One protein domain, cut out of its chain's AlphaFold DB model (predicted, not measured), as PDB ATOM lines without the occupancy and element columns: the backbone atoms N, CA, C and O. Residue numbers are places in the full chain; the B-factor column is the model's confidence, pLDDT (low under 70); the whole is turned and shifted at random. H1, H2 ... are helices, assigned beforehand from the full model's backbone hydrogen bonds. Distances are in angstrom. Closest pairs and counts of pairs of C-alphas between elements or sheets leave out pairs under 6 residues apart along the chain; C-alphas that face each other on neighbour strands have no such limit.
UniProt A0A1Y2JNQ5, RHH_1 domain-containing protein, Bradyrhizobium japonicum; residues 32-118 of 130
ATOM      1  N   HIS A  32      62.583  49.662  27.513       98.25
ATOM      2  CA  HIS A  32      63.550  48.825  28.220       98.25
ATOM      3  C   HIS A  32      63.584  47.401  27.635       98.25
ATOM      4  O   HIS A  32      62.551  46.893  27.185       98.25
ATOM      5  N   SER A  33      64.747  46.741  27.667       97.56
ATOM      6  CA  SER A  33      64.936  45.376  27.143       97.56
ATOM      7  C   SER A  33      63.979  44.369  27.773       97.56
ATOM      8  O   SER A  33      63.394  43.545  27.077       97.56
ATOM      9  N   ASP A  34      63.762  44.487  29.078       98.38
ATOM     10  CA  ASP A  34      62.956  43.529  29.837       98.38
ATOM     11  C   ASP A  34      61.484  43.583  29.417       98.38
ATOM     12  O   ASP A  34      60.810  42.558  29.326       98.38
ATOM     13  N   LEU A  35      60.986  44.778  29.073       97.06
ATOM     14  CA  LEU A  35      59.635  44.925  28.540       97.06
ATOM     15  C   LEU A  35      59.507  44.222  27.184       97.06
ATOM     16  O   LEU A  35      58.505  43.554  26.931       97.06
ATOM     17  N   ILE A  36      60.521  44.333  26.321       97.06
ATOM     18  CA  ILE A  36      60.543  43.629  25.033       97.06
ATOM     19  C   ILE A  36      60.510  42.114  25.233       97.06
ATOM     20  O   ILE A  36      59.778  41.431  24.515       97.06
ATOM     21  N   GLU A  37      61.262  41.592  26.200       98.12
ATOM     22  CA  GLU A  37      61.279  40.162  26.505       98.12
ATOM     23  C   GLU A  37      59.909  39.671  26.989       98.12
ATOM     24  O   GLU A  37      59.397  38.666  26.492       98.12
ATOM     25  N   ILE A  38      59.276  40.407  27.906       98.12
ATOM     26  CA  ILE A  38      57.936  40.076  28.403       98.12
ATOM     27  C   ILE A  38      56.923  40.086  27.253       98.12
ATOM     28  O   ILE A  38      56.155  39.136  27.103       98.12
ATOM     29  N   LEU A  39      56.932  41.126  26.414       97.56
ATOM     30  CA  LEU A  39      56.025  41.224  25.268       97.56
ATOM     31  C   LEU A  39      56.244  40.090  24.262       97.56
ATOM     32  O   LEU A  39      55.272  39.582  23.712       97.56
ATOM     33  N   GLN A  40      57.493  39.671  24.042       98.00
ATOM     34  CA  GLN A  40      57.800  38.528  23.184       98.00
ATOM     35  C   GLN A  40      57.195  37.239  23.747       98.00
ATOM     36  O   GLN A  40      56.440  36.576  23.046       98.00
ATOM     37  N   LYS A  41      57.438  36.936  25.028       98.50
ATOM     38  CA  LYS A  41      56.895  35.735  25.683       98.50
ATOM     39  C   LYS A  41      55.366  35.687  25.617       98.50
ATOM     40  O   LYS A  41      54.794  34.648  25.308       98.50
ATOM     41  N   ARG A  42      54.692  36.821  25.842       98.44
ATOM     42  CA  ARG A  42      53.224  36.912  25.737       98.44
ATOM     43  C   ARG A  42      52.702  36.768  24.308       98.44
ATOM     44  O   ARG A  42      51.618  36.223  24.111       98.44
ATOM     45  N   ALA A  43      53.449  37.248  23.318       98.25
ATOM     46  CA  ALA A  43      53.109  37.048  21.913       98.25
ATOM     47  C   ALA A  43      53.230  35.566  21.519       98.25
ATOM     48  O   ALA A  43      52.326  35.032  20.870       98.25
ATOM     49  N   ASP A  44      54.284  34.893  21.989       98.31
ATOM     50  CA  ASP A  44      54.524  33.467  21.751       98.31
ATOM     51  C   ASP A  44      53.413  32.603  22.376       98.31
ATOM     52  O   ASP A  44      52.871  31.726  21.707       98.31
ATOM     53  N   GLU A  45      52.975  32.914  23.606       98.38
ATOM     54  CA  GLU A  45      51.822  32.266  24.268       98.38
ATOM     55  C   GLU A  45      50.533  32.324  23.424       98.38
ATOM     56  O   GLU A  45      49.671  31.450  23.536       98.38
ATOM     57  N   ARG A  46      50.388  33.348  22.575       96.94
ATOM     58  CA  ARG A  46      49.227  33.540  21.696       96.94
ATOM     59  C   ARG A  46      49.484  33.166  20.234       96.94
ATOM     60  O   ARG A  46      48.625  33.438  19.398       96.94
ATOM     61  N   ASN A  47      50.622  32.544  19.920       97.81
ATOM     62  CA  ASN A  47      51.024  32.165  18.560       97.81
ATOM     63  C   ASN A  47      50.984  33.337  17.561       97.81
ATOM     64  O   ASN A  47      50.523  33.189  16.428       97.81
ATOM     65  N   MET A  48      51.449  34.517  17.971       97.19
ATOM     66  CA  MET A  48      51.491  35.707  17.117       97.19
ATOM     67  C   MET A  48      52.858  36.385  17.149       97.19
ATOM     68  O   MET A  48      53.648  36.193  18.068       97.19
ATOM     69  N   SER A  49      53.141  37.213  16.141       97.06
ATOM     70  CA  SER A  49      54.341  38.050  16.173       97.06
ATOM     71  C   SER A  49      54.225  39.108  17.273       97.06
ATOM     72  O   SER A  49      53.131  39.588  17.580       97.06
ATOM     73  N   ARG A  50      55.362  39.539  17.835       96.06
ATOM     74  CA  ARG A  50      55.389  40.613  18.841       96.06
ATOM     75  C   ARG A  50      54.719  41.895  18.346       96.06
ATOM     76  O   ARG A  50      54.019  42.545  19.113       96.06
ATOM     77  N   SER A  51      54.906  42.251  17.074       94.12
ATOM     78  CA  SER A  51      54.261  43.424  16.473       94.12
ATOM     79  C   SER A  51      52.739  43.287  16.445       94.12
ATOM     80  O   SER A  51      52.062  44.209  16.881       94.12
ATOM     81  N   ALA A  52      52.212  42.131  16.026       95.00
ATOM     82  CA  ALA A  52      50.770  41.872  16.026       95.00
ATOM     83  C   ALA A  52      50.187  41.855  17.450       95.00
ATOM     84  O   ALA A  52      49.081  42.334  17.680       95.00
ATOM     85  N   TYR A  53      50.949  41.351  18.426       96.94
ATOM     86  CA  TYR A  53      50.554  41.387  19.834       96.94
ATOM     87  C   TYR A  53      50.437  42.823  20.358       96.94
ATOM     88  O   TYR A  53      49.433  43.177  20.971       96.94
ATOM     89  N   VAL A  54      51.440  43.666  20.089       96.12
ATOM     90  CA  VAL A  54      51.416  45.083  20.480       96.12
ATOM     91  C   VAL A  54      50.283  45.829  19.776       96.12
ATOM     92  O   VAL A  54      49.557  46.570  20.429       96.12
ATOM     93  N   GLU A  55      50.081  45.599  18.479       95.25
ATOM     94  CA  GLU A  55      48.963  46.169  17.722       95.25
ATOM     95  C   GLU A  55      47.610  45.798  18.344       95.25
ATOM     96  O   GLU A  55      46.788  46.676  18.598       95.25
ATOM     97  N   ALA A  56      47.402  44.526  18.698       96.31
ATOM     98  CA  ALA A  56      46.176  44.078  19.352       96.31
ATOM     99  C   ALA A  56      45.940  44.759  20.714       96.31
ATOM    100  O   ALA A  56      44.799  45.084  21.041       96.31
ATOM    101  N   LEU A  57      46.997  45.008  21.499       95.75
ATOM    102  CA  LEU A  57      46.889  45.763  22.754       95.75
ATOM    103  C   LEU A  57      46.471  47.218  22.510       95.75
ATOM    104  O   LEU A  57      45.616  47.735  23.229       95.75
ATOM    105  N   LEU A  58      47.047  47.867  21.496       95.62
ATOM    106  CA  LEU A  58      46.714  49.247  21.136       95.62
ATOM    107  C   LEU A  58      45.270  49.358  20.634       95.62
ATOM    108  O   LEU A  58      44.535  50.236  21.084       95.62
ATOM    109  N   ILE A  59      44.835  48.437  19.771       96.25
ATOM    110  CA  ILE A  59      43.448  48.371  19.290       96.25
ATOM    111  C   ILE A  59      42.489  48.165  20.462       96.25
ATOM    112  O   ILE A  59      41.500  48.886  20.573       96.25
ATOM    113  N   ALA A  60      42.791  47.229  21.368       95.62
ATOM    114  CA  ALA A  60      41.956  46.970  22.538       95.62
ATOM    115  C   ALA A  60      41.843  48.199  23.451       95.62
ATOM    116  O   ALA A  60      40.753  48.500  23.935       95.62
ATOM    117  N   TRP A  61      42.940  48.935  23.654       95.31
ATOM    118  CA  TRP A  61      42.928  50.191  24.405       95.31
ATOM    119  C   TRP A  61      42.021  51.241  23.752       95.31
ATOM    120  O   TRP A  61      41.162  51.813  24.421       95.31
ATOM    121  N   VAL A  62      42.158  51.452  22.440       94.44
ATOM    122  CA  VAL A  62      41.335  52.417  21.695       94.44
ATOM    123  C   VAL A  62      39.856  52.023  21.716       94.44
ATOM    124  O   VAL A  62      39.008  52.888  21.917       94.44
ATOM    125  N   GLN A  63      39.537  50.734  21.564       94.00
ATOM    126  CA  GLN A  63      38.165  50.219  21.614       94.00
ATOM    127  C   GLN A  63      37.532  50.276  23.012       94.00
ATOM    128  O   GLN A  63      36.301  50.285  23.117       94.00
ATOM    129  N   ALA A  64      38.343  50.264  24.075       93.94
ATOM    130  CA  ALA A  64      37.854  50.341  25.446       93.94
ATOM    131  C   ALA A  64      37.264  51.721  25.761       93.94
ATOM    132  O   ALA A  64      36.277  51.794  26.489       93.94
ATOM    133  N   ASP A  65      37.826  52.795  25.201       93.12
ATOM    134  CA  ASP A  65      37.311  54.152  25.380       93.12
ATOM    135  C   ASP A  65      36.022  54.356  24.559       93.12
ATOM    136  O   ASP A  65      36.074  54.400  23.325       93.12
ATOM    137  N   PRO A  66      34.847  54.511  25.201       91.19
ATOM    138  CA  PRO A  66      33.581  54.649  24.487       91.19
ATOM    139  C   PRO A  66      33.450  55.971  23.720       91.19
ATOM    140  O   PRO A  66      32.478  56.140  22.987       91.19
ATOM    141  N   ARG A  67      34.396  56.901  23.887       90.12
ATOM    142  CA  ARG A  67      34.431  58.187  23.180       90.12
ATOM    143  C   ARG A  67      35.111  58.092  21.817       90.12
ATOM    144  O   ARG A  67      35.035  59.039  21.042       90.12
ATOM    145  N   ASN A  68      35.787  56.982  21.522       90.81
ATOM    146  CA  ASN A  68      36.438  56.779  20.234       90.81
ATOM    147  C   ASN A  68      35.456  56.232  19.189       90.81
ATOM    148  O   ASN A  68      34.582  55.425  19.527       90.81
ATOM    149  N   PRO A  69      35.621  56.598  17.903       90.81
ATOM    150  CA  PRO A  69      34.905  55.942  16.821       90.81
ATOM    151  C   PRO A  69      35.169  54.437  16.816       90.81
ATOM    152  O   PRO A  69      36.234  53.958  17.217       90.81
ATOM    153  N   LYS A  70      34.201  53.669  16.322       91.56
ATOM    154  CA  LYS A  70      34.341  52.217  16.268       91.56
ATOM    155  C   LYS A  70      35.420  51.827  15.258       91.56
ATOM    156  O   LYS A  70      35.315  52.161  14.080       91.56
ATOM    157  N   ILE A  71      36.401  51.054  15.716       94.56
ATOM    158  CA  ILE A  71      37.430  50.438  14.874       94.56
ATOM    159  C   ILE A  71      37.284  48.914  14.842       94.56
ATOM    160  O   ILE A  71      36.764  48.312  15.786       94.56
ATOM    161  N   ASP A  72      37.722  48.286  13.755       93.50
ATOM    162  CA  ASP A  72      37.763  46.839  13.582       93.50
ATOM    163  C   ASP A  72      38.998  46.209  14.259       93.50
ATOM    164  O   ASP A  72      39.808  46.878  14.904       93.50
ATOM    165  N   ALA A  73      39.151  44.890  14.115       91.38
ATOM    166  CA  ALA A  73      40.274  44.142  14.686       91.38
ATOM    167  C   ALA A  73      41.638  44.446  14.032       91.38
ATOM    168  O   ALA A  73      42.649  43.902  14.466       91.38
ATOM    169  N   LYS A  74      41.667  45.276  12.985       90.56
ATOM    170  CA  LYS A  74      42.865  45.741  12.276       90.56
ATOM    171  C   LYS A  74      43.104  47.241  12.483       90.56
ATOM    172  O   LYS A  74      43.916  47.828  11.778       90.56
ATOM    173  N   GLY A  75      42.364  47.877  13.394       91.12
ATOM    174  CA  GLY A  75      42.499  49.300  13.685       91.12
ATOM    175  C   GLY A  75      41.870  50.231  12.648       91.12
ATOM    176  O   GLY A  75      42.087  51.437  12.719       91.12
ATOM    177  N   LYS A  76      41.081  49.714  11.698       92.75
ATOM    178  CA  LYS A  76      40.380  50.540  10.706       92.75
ATOM    179  C   LYS A  76      39.029  50.988  11.229       92.75
ATOM    180  O   LYS A  76      38.343  50.212  11.885       92.75
ATOM    181  N   TYR A  77      38.609  52.203  10.888       92.44
ATOM    182  CA  TYR A  77      37.249  52.649  11.179       92.44
ATOM    183  C   TYR A  77      36.212  51.707  10.561       92.44
ATOM    184  O   TYR A  77      36.348  51.263   9.421       92.44
ATOM    185  N   VAL A  78      35.170  51.404  11.329       91.94
ATOM    186  CA  VAL A  78      34.020  50.645  10.848       91.94
ATOM    187  C   VAL A  78      33.072  51.613  10.154       91.94
ATOM    188  O   VAL A  78      32.465  52.465  10.802       91.94
ATOM    189  N   GLU A  79      32.935  51.468   8.838       88.56
ATOM    190  CA  GLU A  79      32.013  52.279   8.044       88.56
ATOM    191  C   GLU A  79      30.569  52.133   8.543       88.56
ATOM    192  O   GLU A  79      30.118  51.038   8.888       88.56
ATOM    193  N   ASN A  80      29.833  53.248   8.562       87.31
ATOM    194  CA  ASN A  80      28.438  53.327   9.013       87.31
ATOM    195  C   ASN A  80      28.199  52.899  10.476       87.31
ATOM    196  O   ASN A  80      27.060  52.628  10.865       87.31
ATOM    197  N   ALA A  81      29.244  52.819  11.306       87.12
ATOM    198  CA  ALA A  81      29.057  52.685  12.745       87.12
ATOM    199  C   ALA A  81      28.489  53.994  13.331       87.12
ATOM    200  O   ALA A  81      28.889  55.069  12.882       87.12
ATOM    201  N   PRO A  82      27.602  53.923  14.345       86.00
ATOM    202  CA  PRO A  82      27.133  55.111  15.046       86.00
ATOM    203  C   PRO A  82      28.301  55.913  15.606       86.00
ATOM    204  O   PRO A  82      29.295  55.334  16.066       86.00
ATOM    205  N   SER A  83      28.161  57.235  15.610       86.06
ATOM    206  CA  SER A  83      29.153  58.076  16.270       86.06
ATOM    207  C   SER A  83      29.124  57.854  17.792       86.06
ATOM    208  O   SER A  83      28.102  57.420  18.339       86.06
ATOM    209  N   PRO A  84      30.216  58.157  18.516       85.62
ATOM    210  CA  PRO A  84      30.235  58.045  19.974       85.62
ATOM    211  C   PRO A  84      29.103  58.831  20.655       85.62
ATOM    212  O   PRO A  84      28.475  58.327  21.587       85.62
ATOM    213  N   LEU A  85      28.786  60.026  20.142       83.94
ATOM    214  CA  LEU A  85      27.691  60.860  20.641       83.94
ATOM    215  C   LEU A  85      26.322  60.219  20.382       83.94
ATOM    216  O   LEU A  85      25.461  60.203  21.262       83.94
ATOM    217  N   GLU A  86      26.116  59.651  19.193       85.12
ATOM    218  CA  GLU A  86      24.888  58.921  18.887       85.12
ATOM    219  C   GLU A  86      24.713  57.692  19.784       85.12
ATOM    220  O   GLU A  86      23.603  57.437  20.247       85.12
ATOM    221  N   GLU A  87      25.778  56.929  20.041       83.81
ATOM    222  CA  GLU A  87      25.734  55.747  20.910       83.81
ATOM    223  C   GLU A  87      25.423  56.147  22.363       83.81
ATOM    224  O   GLU A  87      24.606  55.496  23.016       83.81
ATOM    225  N   MET A  88      26.011  57.248  22.846       85.56
ATOM    226  CA  MET A  88      25.729  57.810  24.170       85.56
ATOM    227  C   MET A  88      24.258  58.230  24.308       85.56
ATOM    228  O   MET A  88      23.612  57.880  25.297       85.56
ATOM    229  N   ASN A  89      23.708  58.912  23.297       84.94
ATOM    230  CA  ASN A  89      22.317  59.372  23.288       84.94
ATOM    231  C   ASN A  89      21.310  58.222  23.111       84.94
ATOM    232  O   ASN A  89      20.245  58.232  23.725       84.94
ATOM    233  N   LYS A  90      21.632  57.219  22.283       86.62
ATOM    234  CA  LYS A  90      20.755  56.064  22.013       86.62
ATOM    235  C   LYS A  90      20.761  55.045  23.153       86.62
ATOM    236  O   LYS A  90      19.746  54.391  23.380       86.62
ATOM    237  N   ASN A  91      21.893  54.851  23.837       85.50
ATOM    238  CA  ASN A  91      22.037  53.822  24.865       85.50
ATOM    239  C   ASN A  91      22.989  54.246  25.996       85.50
ATOM    240  O   ASN A  91      24.089  53.706  26.161       85.50
ATOM    241  N   SER A  92      22.519  55.184  26.820       85.81
ATOM    242  CA  SER A  92      23.264  55.741  27.956       85.81
ATOM    243  C   SER A  92      23.723  54.683  28.967       85.81
ATOM    244  O   SER A  92      24.823  54.787  29.506       85.81
ATOM    245  N   LEU A  93      22.937  53.621  29.186       90.38
ATOM    246  CA  LEU A  93      23.304  52.535  30.101       90.38
ATOM    247  C   LEU A  93      24.524  51.754  29.592       90.38
ATOM    248  O   LEU A  93      25.471  51.506  30.339       90.38
ATOM    249  N   LYS A  94      24.526  51.388  28.306       88.94
ATOM    250  CA  LYS A  94      25.649  50.687  27.671       88.94
ATOM    251  C   LYS A  94      26.894  51.571  27.613       88.94
ATOM    252  O   LYS A  94      27.997  51.071  27.835       88.94
ATOM    253  N   PHE A  95      26.722  52.864  27.342       90.06
ATOM    254  CA  PHE A  95      27.809  53.839  27.405       90.06
ATOM    255  C   PHE A  95      28.405  53.912  28.818       90.06
ATOM    256  O   PHE A  95      29.613  53.756  28.975       90.06
ATOM    257  N   GLY A  96      27.566  54.047  29.851       91.06
ATOM    258  CA  GLY A  96      27.999  54.098  31.249       91.06
ATOM    259  C   GLY A  96      28.751  52.843  31.702       91.06
ATOM    260  O   GLY A  96      29.774  52.947  32.379       91.06
ATOM    261  N   ALA A  97      28.308  51.655  31.276       92.75
ATOM    262  CA  ALA A  97      29.016  50.403  31.549       92.75
ATOM    263  C   ALA A  97      30.422  50.392  30.920       92.75
ATOM    264  O   ALA A  97      31.408  50.146  31.616       92.75
ATOM    265  N   LYS A  98      30.530  50.749  29.633       92.25
ATOM    266  CA  LYS A  98      31.828  50.864  28.949       92.25
ATOM    267  C   LYS A  98      32.730  51.915  29.587       92.25
ATOM    268  O   LYS A  98      33.918  51.673  29.757       92.25
ATOM    269  N   TRP A  99      32.172  53.061  29.969       93.19
ATOM    270  CA  TRP A  99      32.907  54.129  30.638       93.19
ATOM    271  C   TRP A  99      33.469  53.685  31.992       93.19
ATOM    272  O   TRP A  99      34.600  54.027  32.338       93.19
ATOM    273  N   SER A 100      32.712  52.892  32.752       94.00
ATOM    274  CA  SER A 100      33.181  52.305  34.011       94.00
ATOM    275  C   SER A 100      34.373  51.372  33.786       94.00
ATOM    276  O   SER A 100      35.381  51.471  34.486       94.00
ATOM    277  N   ASP A 101      34.302  50.503  32.777       94.50
ATOM    278  CA  ASP A 101      35.393  49.576  32.461       94.50
ATOM    279  C   ASP A 101      36.629  50.295  31.908       94.50
ATOM    280  O   ASP A 101      37.750  50.011  32.339       94.50
ATOM    281  N   PHE A 102      36.430  51.293  31.043       95.25
ATOM    282  CA  PHE A 102      37.497  52.178  30.589       95.25
ATOM    283  C   PHE A 102      38.180  52.884  31.760       95.25
ATOM    284  O   PHE A 102      39.402  52.894  31.823       95.25
ATOM    285  N   ASN A 103      37.423  53.418  32.723       95.25
ATOM    286  CA  ASN A 103      38.000  54.085  33.891       95.25
ATOM    287  C   ASN A 103      38.871  53.164  34.737       95.25
ATOM    288  O   ASN A 103      39.924  53.593  35.205       95.25
ATOM    289  N   LYS A 104      38.471  51.901  34.922       95.31
ATOM    290  CA  LYS A 104      39.300  50.914  35.631       95.31
ATOM    291  C   LYS A 104      40.624  50.696  34.899       95.31
ATOM    292  O   LYS A 104      41.678  50.678  35.532       95.31
ATOM    293  N   LEU A 105      40.576  50.562  33.572       95.00
ATOM    294  CA  LEU A 105      41.768  50.378  32.746       95.00
ATOM    295  C   LEU A 105      42.651  51.636  32.724       95.00
ATOM    296  O   LEU A 105      43.867  51.540  32.856       95.00
ATOM    297  N   TYR A 106      42.044  52.817  32.619       95.81
ATOM    298  CA  TYR A 106      42.725  54.108  32.665       95.81
ATOM    299  C   TYR A 106      43.433  54.306  34.011       95.81
ATOM    300  O   TYR A 106      44.611  54.652  34.043       95.81
ATOM    301  N   ALA A 107      42.760  53.995  35.122       95.44
ATOM    302  CA  ALA A 107      43.357  54.047  36.452       95.44
ATOM    303  C   ALA A 107      44.522  53.068  36.615       95.44
ATOM    304  O   ALA A 107      45.530  53.424  37.222       95.44
ATOM    305  N   LEU A 108      44.430  51.871  36.027       95.12
ATOM    306  CA  LEU A 108      45.533  50.909  36.026       95.12
ATOM    307  C   LEU A 108      46.767  51.438  35.274       95.12
ATOM    308  O   LEU A 108      47.891  51.187  35.701       95.12
ATOM    309  N   LEU A 109      46.568  52.158  34.168       93.25
ATOM    310  CA  LEU A 109      47.658  52.664  33.330       93.25
ATOM    311  C   LEU A 109      48.258  53.982  33.835       93.25
ATOM    312  O   LEU A 109      49.466  54.179  33.729       93.25
ATOM    313  N   PHE A 110      47.431  54.881  34.369       95.44
ATOM    314  CA  PHE A 110      47.828  56.257  34.695       95.44
ATOM    315  C   PHE A 110      47.774  56.588  36.191       95.44
ATOM    316  O   PHE A 110      48.107  57.707  36.572       95.44
ATOM    317  N   GLY A 111      47.355  55.650  37.046       94.88
ATOM    318  CA  GLY A 111      47.304  55.833  38.502       94.88
ATOM    319  C   GLY A 111      46.220  56.799  38.993       94.88
ATOM    320  O   GLY A 111      46.225  57.181  40.161       94.88
ATOM    321  N   GLN A 112      45.296  57.209  38.122       94.31
ATOM    322  CA  GLN A 112      44.201  58.134  38.424       94.31
ATOM    323  C   GLN A 112      42.975  57.803  37.571       94.31
ATOM    324  O   GLN A 112      43.117  57.236  36.492       94.31
ATOM    325  N   SER A 113      41.780  58.185  38.016       92.12
ATOM    326  CA  SER A 113      40.567  58.059  37.197       92.12
ATOM    327  C   SER A 113      40.634  58.949  35.955       92.12
ATOM    328  O   SER A 113      41.305  59.986  35.960       92.12
ATOM    329  N   ALA A 114      39.910  58.574  34.897       91.12
ATOM    330  CA  ALA A 114      39.755  59.467  33.759       91.12
ATOM    331  C   ALA A 114      38.997  60.739  34.207       91.12
ATOM    332  O   ALA A 114      38.100  60.650  35.054       91.12
ATOM    333  N   PRO A 115      39.339  61.926  33.677       89.62
ATOM    334  CA  PRO A 115      38.665  63.172  34.039       89.62
ATOM    335  C   PRO A 115      37.146  63.094  33.835       89.62
ATOM    336  O   PRO A 115      36.695  62.772  32.739       89.62
ATOM    337  N   SER A 116      36.353  63.449  34.853       84.94
ATOM    338  CA  SER A 116      34.878  63.384  34.776       84.94
ATOM    339  C   SER A 116      34.312  64.258  33.652       84.94
ATOM    340  O   SER A 116      33.433  63.822  32.911       84.94
ATOM    341  N   LYS A 117      34.934  65.424  33.426       86.06
ATOM    342  CA  LYS A 117      34.600  66.353  32.336       86.06
ATOM    343  C   LYS A 117      34.573  65.711  30.947       86.06
ATOM    344  O   LYS A 117      33.927  66.236  30.059       86.06
ATOM    345  N   TRP A 118      35.266  64.589  30.737       84.38
ATOM    346  CA  TRP A 118      35.244  63.866  29.461       84.38
ATOM    347  C   TRP A 118      33.885  63.245  29.130       84.38
ATOM    348  O   TRP A 118      33.645  62.936  27.964       84.38
TER     349      TRP A 118
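AT A GLANCE: This is residues 32 to 118 of the 130 residues of the protein "RHH_1 domain-containing protein" of Bradyrhizobium japonicum (UniProt A0A1Y2JNQ5). H1 and H2 meet near their ends in an L, a long loop leads from H2 to short H3, and the longest helix, H4, runs back the opposite way to H2 in an open, flat arrangement. The printed part has 87 residues with four named helices, H1 to H4, and no named strand: all helix. It is loose, radius of gyration of the C-alphas 15.4 A, spanning 44 by 33 by 17 A.

HOW THE PARTS SIT: H1, residues 33 to 45, touches H2, residues 50 to 64, about perpendicular at 86 degrees; the closest C-alphas, of Ala 43 and Arg 50, are 5.2 A apart. With residue 64 alone, H2 only just touches H4, residues 92 to 110, with 3 pairs of C-alphas within 8 A, the closest Ala 64 and Phe 102 at 5.5 A; they run opposite ways at a steep tilt of 47 degrees. H3, residues 84 to 90, and H4 only just touch, only at the corner, with 3 such pairs, the closest Met 88 and Phe 95 at 5.5 A. H1 is apart from H3 and H4. In each helix, every O i to N i+4 pair is within hydrogen-bond range.

IN THESE COORDINATES: H1 begins at C-alpha 33 (64.936, 45.376, 27.143) and measures 18.8 A, H2 21.1 A, H3 9.9 A, and H4 25.5 A, ending at C-alpha 110 (47.828, 56.257, 34.695).

THE WHOLE: The farthest C-alphas, of Ser 33 and Lys 90, are 45.7 A apart. The link H2 to H3, residues 65 to 83, is long. The printed part has no cut, and no printed residue is under 70 in pLDDT.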